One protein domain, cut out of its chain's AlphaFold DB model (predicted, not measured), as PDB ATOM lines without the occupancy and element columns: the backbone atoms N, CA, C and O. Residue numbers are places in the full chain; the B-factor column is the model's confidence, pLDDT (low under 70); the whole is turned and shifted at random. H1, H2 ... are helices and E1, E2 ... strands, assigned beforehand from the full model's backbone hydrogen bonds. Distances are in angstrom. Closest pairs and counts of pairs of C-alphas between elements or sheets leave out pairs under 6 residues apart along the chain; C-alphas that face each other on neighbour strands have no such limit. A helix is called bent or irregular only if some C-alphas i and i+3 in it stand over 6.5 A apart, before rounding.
ATOM      1  N   LEU A 223     140.887 123.880 191.906       89.12
ATOM      2  CA  LEU A 223     141.137 123.200 193.182       89.12
ATOM      3  C   LEU A 223     140.776 124.070 194.391       89.12
ATOM      4  O   LEU A 223     140.100 123.614 195.309       89.12
ATOM      5  N   LYS A 224     141.169 125.346 194.377       87.19
ATOM      6  CA  LYS A 224     140.895 126.285 195.471       87.19
ATOM      7  C   LYS A 224     139.403 126.551 195.683       87.19
ATOM      8  O   LYS A 224     138.954 126.640 196.823       87.19
ATOM      9  N   ALA A 225     138.632 126.666 194.602       87.31
ATOM     10  CA  ALA A 225     137.181 126.817 194.680       87.31
ATOM     11  C   ALA A 225     136.515 125.514 195.157       87.31
ATOM     12  O   ALA A 225     135.560 125.547 195.936       87.31
ATOM     13  N   ASN A 226     137.076 124.371 194.756       88.50
ATOM     14  CA  ASN A 226     136.538 123.044 195.033       88.50
ATOM     15  C   ASN A 226     136.990 122.456 196.378       88.50
ATOM     16  O   ASN A 226     136.388 121.497 196.848       88.50
ATOM     17  N   ILE A 227     137.993 123.013 197.059       86.69
ATOM     18  CA  ILE A 227     138.573 122.404 198.269       86.69
ATOM     19  C   ILE A 227     137.542 122.190 199.388       86.69
ATOM     20  O   ILE A 227     137.604 121.210 200.128       86.69
ATOM     21  N   LYS A 228     136.524 123.059 199.461       83.88
ATOM     22  CA  LYS A 228     135.426 122.971 200.435       83.88
ATOM     23  C   LYS A 228     134.587 121.706 200.287       83.88
ATOM     24  O   LYS A 228     133.937 121.302 201.251       83.88
ATOM     25  N   ILE A 229     134.604 121.045 199.126       82.62
ATOM     26  CA  ILE A 229     133.896 119.772 198.973       82.62
ATOM     27  C   ILE A 229     134.466 118.696 199.903       82.62
ATOM     28  O   ILE A 229     133.725 117.808 200.324       82.62
ATOM     29  N   LEU A 230     135.756 118.793 200.252       78.81
ATOM     30  CA  LEU A 230     136.433 117.843 201.131       78.81
ATOM     31  C   LEU A 230     135.938 117.920 202.573       78.81
ATOM     32  O   LEU A 230     136.048 116.936 203.295       78.81
ATOM     33  N   CYS A 231     135.306 119.023 202.990       76.06
ATOM     34  CA  CYS A 231     134.704 119.119 204.320       76.06
ATOM     35  C   CYS A 231     133.628 118.047 204.558       76.06
ATOM     36  O   CYS A 231     133.353 117.699 205.705       76.06
ATOM     37  N   ARG A 232     133.014 117.518 203.492       74.62
ATOM     38  CA  ARG A 232     131.995 116.460 203.568       74.62
ATOM     39  C   ARG A 232     132.568 115.049 203.412       74.62
ATOM     40  O   ARG A 232     131.846 114.093 203.668       74.62
ATOM     41  N   ALA A 233     133.835 114.914 203.030       73.44
ATOM     42  CA  ALA A 233     134.510 113.630 202.875       73.44
ATOM     43  C   ALA A 233     135.239 113.225 204.168       73.44
ATOM     44  O   ALA A 233     135.494 114.075 205.031       73.44
ATOM     45  N   LYS A 234     135.585 111.938 204.316       73.69
ATOM     46  CA  LYS A 234     136.648 111.556 205.254       73.69
ATOM     47  C   LYS A 234     137.970 111.711 204.531       73.69
ATOM     48  O   LYS A 234     138.091 111.420 203.346       73.69
ATOM     49  N   VAL A 235     138.942 112.236 205.252       75.75
ATOM     50  CA  VAL A 235     140.214 112.666 204.699       75.75
ATOM     51  C   VAL A 235     141.318 112.294 205.664       75.75
ATOM     52  O   VAL A 235     141.172 112.443 206.874       75.75
ATOM     53  N   ALA A 236     142.410 111.780 205.129       75.38
ATOM     54  CA  ALA A 236     143.624 111.463 205.857       75.38
ATOM     55  C   ALA A 236     144.798 112.153 205.181       75.38
ATOM     56  O   ALA A 236     144.700 112.665 204.067       75.38
ATOM     57  N   LEU A 237     145.917 112.172 205.886       75.44
ATOM     58  CA  LEU A 237     147.149 112.758 205.403       75.44
ATOM     59  C   LEU A 237     148.138 111.622 205.166       75.44
ATOM     60  O   LEU A 237     148.212 110.688 205.967       75.44
ATOM     61  N   SER A 238     148.835 111.671 204.035       74.38
ATOM     62  CA  SER A 238     149.856 110.683 203.696       74.38
ATOM     63  C   SER A 238     151.064 110.823 204.612       74.38
ATOM     64  O   SER A 238     151.247 111.843 205.281       74.38
ATOM     65  N   SER A 239     151.963 109.841 204.572       76.94
ATOM     66  CA  SER A 239     153.333 110.092 205.003       76.94
ATOM     67  C   SER A 239     153.956 111.188 204.127       76.94
ATOM     68  O   SER A 239     153.815 111.190 202.901       76.94
ATOM     69  N   PHE A 240     154.625 112.141 204.768       84.12
ATOM     70  CA  PHE A 240     155.412 113.188 204.125       84.12
ATOM     71  C   PHE A 240     156.637 113.501 204.988       84.12
ATOM     72  O   PHE A 240     156.662 113.210 206.187       84.12
ATOM     73  N   LYS A 241     157.653 114.107 204.382       88.19
ATOM     74  CA  LYS A 241     158.846 114.624 205.056       88.19
ATOM     75  C   LYS A 241     158.798 116.147 205.072       88.19
ATOM     76  O   LYS A 241     158.379 116.759 204.094       88.19
ATOM     77  N   LEU A 242     159.220 116.751 206.179       89.69
ATOM     78  CA  LEU A 242     159.453 118.191 206.271       89.69
ATOM     79  C   LEU A 242     160.966 118.427 206.286       89.69
ATOM     80  O   LEU A 242     161.633 118.045 207.245       89.69
ATOM     81  N   GLU A 243     161.494 119.052 205.238       90.94
ATOM     82  CA  GLU A 243     162.922 119.338 205.080       90.94
ATOM     83  C   GLU A 243     163.134 120.835 204.829       90.94
ATOM     84  O   GLU A 243     162.825 121.369 203.757       90.94
ATOM     85  N   GLY A 244     163.635 121.536 205.849       91.12
ATOM     86  CA  GLY A 244     163.749 122.993 205.826       91.12
ATOM     87  C   GLY A 244     162.376 123.645 205.663       91.12
ATOM     88  O   GLY A 244     161.521 123.521 206.541       91.12
ATOM     89  N   ASP A 245     162.173 124.326 204.535       93.81
ATOM     90  CA  ASP A 245     160.917 125.005 204.189       93.81
ATOM     91  C   ASP A 245     160.087 124.224 203.173       93.81
ATOM     92  O   ASP A 245     159.245 124.792 202.484       93.81
ATOM     93  N   TYR A 246     160.332 122.925 203.036       94.62
ATOM     94  CA  TYR A 246     159.651 122.098 202.056       94.62
ATOM     95  C   TYR A 246     158.946 120.924 202.704       94.62
ATOM     96  O   TYR A 246     159.503 120.259 203.574       94.62
ATOM     97  N   ILE A 247     157.744 120.648 202.215       91.25
ATOM     98  CA  ILE A 247     157.050 119.386 202.440       91.25
ATOM     99  C   ILE A 247     157.209 118.510 201.196       91.25
ATOM    100  O   ILE A 247     157.070 118.994 200.071       91.25
ATOM    101  N   GLU A 248     157.525 117.237 201.410       91.25
ATOM    102  CA  GLU A 248     157.835 116.269 200.362       91.25
ATOM    103  C   GLU A 248     157.073 114.960 200.569       91.25
ATOM    104  O   GLU A 248     157.022 114.415 201.672       91.25
ATOM    105  N   THR A 249     156.504 114.436 199.491       86.94
ATOM    106  CA  THR A 249     155.932 113.089 199.406       86.94
ATOM    107  C   THR A 249     156.645 112.305 198.305       86.94
ATOM    108  O   THR A 249     157.497 112.835 197.593       86.94
ATOM    109  N   ARG A 250     156.226 111.054 198.077       83.00
ATOM    110  CA  ARG A 250     156.672 110.274 196.912       83.00
ATOM    111  C   ARG A 250     156.313 110.900 195.557       83.00
ATOM    112  O   ARG A 250     156.833 110.457 194.542       83.00
ATOM    113  N   TYR A 251     155.400 111.872 195.531       84.00
ATOM    114  CA  TYR A 251     154.894 112.470 194.299       84.00
ATOM    115  C   TYR A 251     155.472 113.846 193.992       84.00
ATOM    116  O   TYR A 251     155.343 114.322 192.868       84.00
ATOM    117  N   GLY A 252     156.061 114.516 194.980       88.00
ATOM    118  CA  GLY A 252     156.595 115.846 194.766       88.00
ATOM    119  C   GLY A 252     156.942 116.578 196.047       88.00
ATOM    120  O   GLY A 252     156.688 116.122 197.162       88.00
ATOM    121  N   ARG A 253     157.517 117.760 195.851       92.94
ATOM    122  CA  ARG A 253     158.013 118.642 196.901       92.94
ATOM    123  C   ARG A 253     157.485 120.049 196.658       92.94
ATOM    124  O   ARG A 253     157.533 120.537 195.532       92.94
ATOM    125  N   ILE A 254     157.008 120.722 197.704       94.25
ATOM    126  CA  ILE A 254     156.506 122.099 197.599       94.25
ATOM    127  C   ILE A 254     156.993 122.965 198.757       94.25
ATOM    128  O   ILE A 254     157.101 122.512 199.898       94.25
ATOM    129  N   LYS A 255     157.305 124.226 198.445       95.25
ATOM    130  CA  LYS A 255     157.788 125.204 199.420       95.25
ATOM    131  C   LYS A 255     156.640 125.754 200.267       95.25
ATOM    132  O   LYS A 255     155.586 126.152 199.752       95.25
ATOM    133  N   LEU A 256     156.878 125.831 201.565       93.19
ATOM    134  CA  LEU A 256     156.021 126.445 202.563       93.19
ATOM    135  C   LEU A 256     156.553 127.835 202.921       93.19
ATOM    136  O   LEU A 256     157.753 128.094 202.903       93.19
ATOM    137  N   THR A 257     155.636 128.736 203.240       93.38
ATOM    138  CA  THR A 257     155.939 129.983 203.947       93.38
ATOM    139  C   THR A 257     156.184 129.694 205.429       93.38
ATOM    140  O   THR A 257     155.747 128.661 205.946       93.38
ATOM    141  N   ASP A 258     156.819 130.624 206.141       91.31
ATOM    142  CA  ASP A 258     157.030 130.497 207.589       91.31
ATOM    143  C   ASP A 258     155.712 130.329 208.356       91.31
ATOM    144  O   ASP A 258     155.625 129.542 209.302       91.31
ATOM    145  N   GLU A 259     154.656 131.024 207.920       88.88
ATOM    146  CA  GLU A 259     153.331 130.901 208.521       88.88
ATOM    147  C   GLU A 259     152.719 129.516 208.272       88.88
ATOM    148  O   GLU A 259     152.261 128.874 209.219       88.88
ATOM    149  N   GLU A 260     152.758 129.012 207.034       89.19
ATOM    150  CA  GLU A 260     152.277 127.665 206.693       89.19
ATOM    151  C   GLU A 260     153.050 126.580 207.457       89.19
ATOM    152  O   GLU A 260     152.451 125.647 207.989       89.19
ATOM    153  N   LYS A 261     154.373 126.723 207.585       88.75
ATOM    154  CA  LYS A 261     155.229 125.815 208.358       88.75
ATOM    155  C   LYS A 261     154.873 125.836 209.843       88.75
ATOM    156  O   LYS A 261     154.698 124.782 210.456       88.75
ATOM    157  N   LYS A 262     154.702 127.025 210.428       87.06
ATOM    158  CA  LYS A 262     154.273 127.185 211.827       87.06
ATOM    159  C   LYS A 262     152.898 126.560 212.063       87.06
ATOM    160  O   LYS A 262     152.686 125.939 213.106       87.06
ATOM    161  N   ARG A 263     151.974 126.696 211.106       83.31
ATOM    162  CA  ARG A 263     150.655 126.049 211.141       83.31
ATOM    163  C   ARG A 263     150.796 124.531 211.111       83.31
ATOM    164  O   ARG A 263     150.330 123.895 212.056       83.31
ATOM    165  N   LEU A 264     151.513 123.986 210.129       81.25
ATOM    166  CA  LEU A 264     151.764 122.549 209.961       81.25
ATOM    167  C   LEU A 264     152.396 121.898 211.207       81.25
ATOM    168  O   LEU A 264     152.061 120.772 211.556       81.25
ATOM    169  N   LEU A 265     153.288 122.609 211.902       82.62
ATOM    170  CA  LEU A 265     153.957 122.125 213.118       82.62
ATOM    171  C   LEU A 265     153.133 122.307 214.407       82.62
ATOM    172  O   LEU A 265     153.491 121.775 215.462       82.62
ATOM    173  N   SER A 266     152.038 123.069 214.362       79.06
ATOM    174  CA  SER A 266     151.207 123.332 215.538       79.06
ATOM    175  C   SER A 266     150.405 122.096 215.972       79.06
ATOM    176  O   SER A 266     150.100 121.218 215.169       79.06
ATOM    177  N   LYS A 267     149.983 122.033 217.249       60.03
ATOM    178  CA  LYS A 267     149.137 120.932 217.764       60.03
ATOM    179  C   LYS A 267     147.830 120.747 216.977       60.03
ATOM    180  O   LYS A 267     147.334 119.630 216.948       60.03
ATOM    181  N   LYS A 268     147.321 121.797 216.314       57.78
ATOM    182  CA  LYS A 268     146.146 121.715 215.427       57.78
ATOM    183  C   LYS A 268     146.379 120.806 214.222       57.78
ATOM    184  O   LYS A 268     145.442 120.188 213.750       57.78
ATOM    185  N   PHE A 269     147.620 120.703 213.760       60.78
ATOM    186  CA  PHE A 269     148.009 119.829 212.662       60.78
ATOM    187  C   PHE A 269     148.613 118.506 213.140       60.78
ATOM    188  O   PHE A 269     148.991 117.705 212.299       60.78
ATOM    189  N   LYS A 270     148.716 118.215 214.451       56.62
ATOM    190  CA  LYS A 270     149.293 116.936 214.908       56.62
ATOM    191  C   LYS A 270     148.412 115.757 214.466       56.62
ATOM    192  O   LYS A 270     147.327 115.517 214.984       56.62
ATOM    193  N   PHE A 271     148.943 115.055 213.474       57.81
ATOM    194  CA  PHE A 271     148.338 114.044 212.620       57.81
ATOM    195  C   PHE A 271     147.912 112.785 213.377       57.81
ATOM    196  O   PHE A 271     148.748 112.077 213.928       57.81
ATOM    197  N   SER A 272     146.612 112.493 213.387       47.56
ATOM    198  CA  SER A 272     146.088 111.131 213.618       47.56
ATOM    199  C   SER A 272     144.590 110.977 213.339       47.56
ATOM    200  O   SER A 272     144.106 109.848 213.374       47.56
ATOM    201  N   LYS A 273     143.834 112.055 213.060       52.81
ATOM    202  CA  LYS A 273     142.373 111.954 212.931       52.81
ATOM    203  C   LYS A 273     141.782 112.722 211.740       52.81
ATOM    204  O   LYS A 273     142.185 113.864 211.505       52.81
ATOM    205  N   PRO A 274     140.785 112.144 211.040       53.62
ATOM    206  CA  PRO A 274     140.057 112.785 209.937       53.62
ATOM    207  C   PRO A 274     139.385 114.120 210.276       53.62
ATOM    208  O   PRO A 274     139.088 114.909 209.381       53.62
ATOM    209  N   GLU A 275     139.146 114.390 211.562       56.44
ATOM    210  CA  GLU A 275     138.508 115.625 212.031       56.44
ATOM    211  C   GLU A 275     139.342 116.887 211.744       56.44
ATOM    212  O   GLU A 275     138.780 117.965 211.554       56.44
ATOM    213  N   VAL A 276     140.668 116.752 211.628       59.16
ATOM    214  CA  VAL A 276     141.592 117.889 211.514       59.16
ATOM    215  C   VAL A 276     141.384 118.676 210.216       59.16
ATOM    216  O   VAL A 276     141.318 119.899 210.252       59.16
ATOM    217  N   LEU A 277     141.184 118.026 209.062       62.66
ATOM    218  CA  LEU A 277     141.062 118.754 207.787       62.66
ATOM    219  C   LEU A 277     139.811 119.652 207.723       62.66
ATOM    220  O   LEU A 277     139.824 120.679 207.043       62.66
ATOM    221  N   ARG A 278     138.731 119.291 208.435       62.41
ATOM    222  CA  ARG A 278     137.509 120.113 208.509       62.41
ATOM    223  C   ARG A 278     137.763 121.430 209.233       62.41
ATOM    224  O   ARG A 278     137.271 122.463 208.787       62.41
ATOM    225  N   GLU A 279     138.552 121.398 210.305       63.09
ATOM    226  CA  GLU A 279     138.968 122.606 211.022       63.09
ATOM    227  C   GLU A 279     139.891 123.471 210.158       63.09
ATOM    228  O   GLU A 279     139.773 124.697 210.163       63.09
ATOM    229  N   LEU A 280     140.748 122.840 209.352       64.19
ATOM    230  CA  LEU A 280     141.689 123.530 208.472       64.19
ATOM    231  C   LEU A 280     141.002 124.243 207.308       64.19
ATOM    232  O   LEU A 280     141.312 125.385 207.020       64.19
ATOM    233  N   ILE A 281     139.994 123.671 206.657       68.38
ATOM    234  CA  ILE A 281     139.389 124.339 205.484       68.38
ATOM    235  C   ILE A 281     138.591 125.622 205.860       68.38
ATOM    236  O   ILE A 281     138.137 126.365 204.988       68.38
ATOM    237  N   SER A 282     138.455 125.944 207.153       63.22
ATOM    238  CA  SER A 282     137.710 127.115 207.642       63.22
ATOM    239  C   SER A 282     138.431 128.470 207.502       63.22
ATOM    240  O   SER A 282     137.758 129.501 207.502       63.22
ATOM    241  N   SER A 283     139.762 128.507 207.327       68.56
ATOM    242  CA  SER A 283     140.532 129.759 207.186       68.56
ATOM    243  C   SER A 283     141.262 129.882 205.835       68.56
ATOM    244  O   SER A 283     141.627 128.891 205.204       68.56
ATOM    245  N   LYS A 284     141.499 131.119 205.362       63.47
ATOM    246  CA  LYS A 284     142.155 131.387 204.061       63.47
ATOM    247  C   LYS A 284     143.599 130.862 203.994       63.47
ATOM    248  O   LYS A 284     144.019 130.391 202.941       63.47
ATOM    249  N   ILE A 285     144.345 130.952 205.098       58.69
ATOM    250  CA  ILE A 285     145.734 130.465 205.204       58.69
ATOM    251  C   ILE A 285     145.758 128.939 205.179       58.69
ATOM    252  O   ILE A 285     146.523 128.337 204.428       58.69
ATOM    253  N   ASP A 286     144.860 128.317 205.933       76.06
ATOM    254  CA  ASP A 286     144.776 126.866 205.996       76.06
ATOM    255  C   ASP A 286     144.298 126.276 204.649       76.06
ATOM    256  O   ASP A 286     144.792 125.236 204.224       76.06
ATOM    257  N   SER A 287     143.452 126.986 203.889       78.62
ATOM    258  CA  SER A 287     143.074 126.588 202.522       78.62
ATOM    259  C   SER A 287     144.256 126.552 201.545       78.62
ATOM    260  O   SER A 287     144.293 125.661 200.701       78.62
ATOM    261  N   ASN A 288     145.204 127.494 201.627       87.06
ATOM    262  CA  ASN A 288     146.391 127.490 200.760       87.06
ATOM    263  C   ASN A 288     147.329 126.328 201.115       87.06
ATOM    264  O   ASN A 288     147.855 125.661 200.224       87.06
ATOM    265  N   LEU A 289     147.516 126.059 202.411       87.56
ATOM    266  CA  LEU A 289     148.322 124.930 202.866       87.56
ATOM    267  C   LEU A 289     147.709 123.598 202.414       87.56
ATOM    268  O   LEU A 289     148.413 122.774 201.837       87.56
ATOM    269  N   VAL A 290     146.397 123.405 202.593       86.12
ATOM    270  CA  VAL A 290     145.711 122.186 202.134       86.12
ATOM    271  C   VAL A 290     145.792 122.053 200.609       86.12
ATOM    272  O   VAL A 290     146.048 120.959 200.117       86.12
ATOM    273  N   GLU A 291     145.668 123.147 199.848       89.06
ATOM    274  CA  GLU A 291     145.861 123.137 198.389       89.06
ATOM    275  C   GLU A 291     147.259 122.619 198.010       89.06
ATOM    276  O   GLU A 291     147.386 121.719 197.179       89.06
ATOM    277  N   LYS A 292     148.313 123.140 198.653       90.88
ATOM    278  CA  LYS A 292     149.693 122.681 198.438       90.88
ATOM    279  C   LYS A 292     149.864 121.204 198.782       90.88
ATOM    280  O   LYS A 292     150.515 120.482 198.034       90.88
ATOM    281  N   MET A 293     149.266 120.754 199.884       88.31
ATOM    282  CA  MET A 293     149.312 119.355 200.308       88.31
ATOM    283  C   MET A 293     148.606 118.434 199.304       88.31
ATOM    284  O   MET A 293     149.147 117.389 198.958       88.31
ATOM    285  N   ILE A 294     147.446 118.829 198.775       89.12
ATOM    286  CA  ILE A 294     146.731 118.069 197.738       89.12
ATOM    287  C   ILE A 294     147.575 117.953 196.458       89.12
ATOM    288  O   ILE A 294     147.681 116.866 195.889       89.12
ATOM    289  N   LYS A 295     148.228 119.041 196.028       89.38
ATOM    290  CA  LYS A 295     149.074 119.063 194.817       89.38
ATOM    291  C   LYS A 295     150.267 118.113 194.874       89.38
ATOM    292  O   LYS A 295     150.777 117.734 193.830       89.38
ATOM    293  N   ILE A 296     150.709 117.725 196.066       89.25
ATOM    294  CA  ILE A 296     151.779 116.737 196.245       89.25
ATOM    295  C   ILE A 296     151.247 115.390 196.748       89.25
ATOM    296  O   ILE A 296     152.026 114.561 197.199       89.25
ATOM    297  N   GLY A 297     149.935 115.144 196.726       85.69
ATOM    298  CA  GLY A 297     149.358 113.880 197.203       85.69
ATOM    299  C   GLY A 297     149.563 113.629 198.703       85.69
ATOM    300  O   GLY A 297     149.615 112.481 199.129       85.69
ATOM    301  N   ALA A 298     149.699 114.690 199.507       84.94
ATOM    302  CA  ALA A 298     149.793 114.595 200.962       84.94
ATOM    303  C   ALA A 298     148.428 114.448 201.655       84.94
ATOM    304  O   ALA A 298     148.377 114.303 202.873       84.94
ATOM    305  N   VAL A 299     147.328 114.488 200.898       81.12
ATOM    306  CA  VAL A 299     145.946 114.333 201.373       81.12
ATOM    307  C   VAL A 299     145.280 113.203 200.589       81.12
ATOM    308  O   VAL A 299     145.324 113.222 199.363       81.12
ATOM    309  N   TYR A 300     144.614 112.275 201.278       74.06
ATOM    310  CA  TYR A 300     143.780 111.222 200.684       74.06
ATOM    311  C   TYR A 300     142.338 111.308 201.200       74.06
ATOM    312  O   TYR A 300     142.118 111.723 202.334       74.06
ATOM    313  N   VAL A 301     141.358 110.906 200.387       70.44
ATOM    314  CA  VAL A 301     139.931 110.779 200.742       70.44
ATOM    315  C   VAL A 301     139.603 109.297 200.832       70.44
ATOM    316  O   VAL A 301     140.029 108.545 199.966       70.44
ATOM    317  N   PHE A 302     138.858 108.882 201.853       65.81
ATOM    318  CA  PHE A 302     138.433 107.493 202.058       65.81
ATOM    319  C   PHE A 302     137.075 107.429 202.772       65.81
ATOM    320  O   PHE A 302     136.439 108.495 202.946       65.81
TER     321      PHE A 302
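What this domain is: This is residues 223 to 302 of the 302 residues of an uncharacterized protein of Vibrio tasmaniensis (UniProt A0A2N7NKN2). A small antiparallel sheet, E2 E3 E4, stands at one end of the longest axis, and helix H4 runs through the middle of the domain, between this sheet and helices H1 and H3 toward the other end. A second, two-stranded sheet, E1 and E5, lies near residues 290 to 294 of H4, and H2 packs on H4 at residues 285 to 289. The printed part has 80 residues with four named helices and five named strands, in the order H1 E1 E2 E3 E4 H2 H3 H4 E5; its class is mixed, helices and strands. It is compact and rounded, with a radius of gyration of the C-alphas of 11.5 A and spans of 32 by 25 by 24 A.

Where its parts are: The larger sheet holds E2, residues 241 to 243, E3, residues 246 to 249, 10.1 A long, and E4, residues 252 to 255, 10.5 A long. H4, residues 284 to 295, is 16.9 A long and ends with C-alpha 295 at (149.074, 119.063, 194.817). H2 is residues 258 to 265, 10.5 A long, and H3 is residues 275 to 280, 9.2 A long. H1, residues 223 to 232, begins with C-alpha 223 at (141.137, 123.200, 193.182) and is 15.4 A long; it is irregular, with C-alphas 225 and 228 7.1 A apart. E1, residues 235 to 237, and E5, residues 299 to 301, are each 7.0 A long; C-alpha 301 is at (139.931, 110.779, 200.742).

How they stand to each other: E2 E3 E4 is a meander, each strand the antiparallel neighbour of the one before. In the hairpin E2 and E3, N 241 and O 248 are 2.8 A apart; in the hairpin E3 and E4, N 249 and O 252 are 2.9 A apart, both within hydrogen-bond range. H4 only grazes this sheet with residues 292 to 295, and H2 only grazes it with residues 261 to 265. H4 is the hub. With residues 285 to 289 alone it touches H2, only just about perpendicular at 72 degrees, the closest C-alphas being those of Glu 260 and Leu 289, 6.1 A apart. With residues 287 to 291 alone it touches H1, about perpendicular at 86 degrees; the closest C-alphas, of Lys 224 and Glu 291, are 6.6 A apart. H3 and H4 touch only at the corner, and only just, with 3 pairs of C-alphas within 8 A, the closest being those of Leu 280 and Asp 286, 5.2 A apart. E1 and E5 are antiparallel, with N 236 and O 300 2.8 A apart. Every O i to N i+4 pair is within hydrogen-bond range in H2 and H4, against 1 of 6 in H1, where 5 of 7 O i to N i+3 pairs are, and 1 of 2 in H3.

The domain as a whole: The C-alphas farthest apart, of Arg 232 and Gly 244, are 32.5 A apart. The printed part has no cut and no long link. Residues 267 to 285 and residue 302 have pLDDT under 70; the mean of the printed part is 78.8.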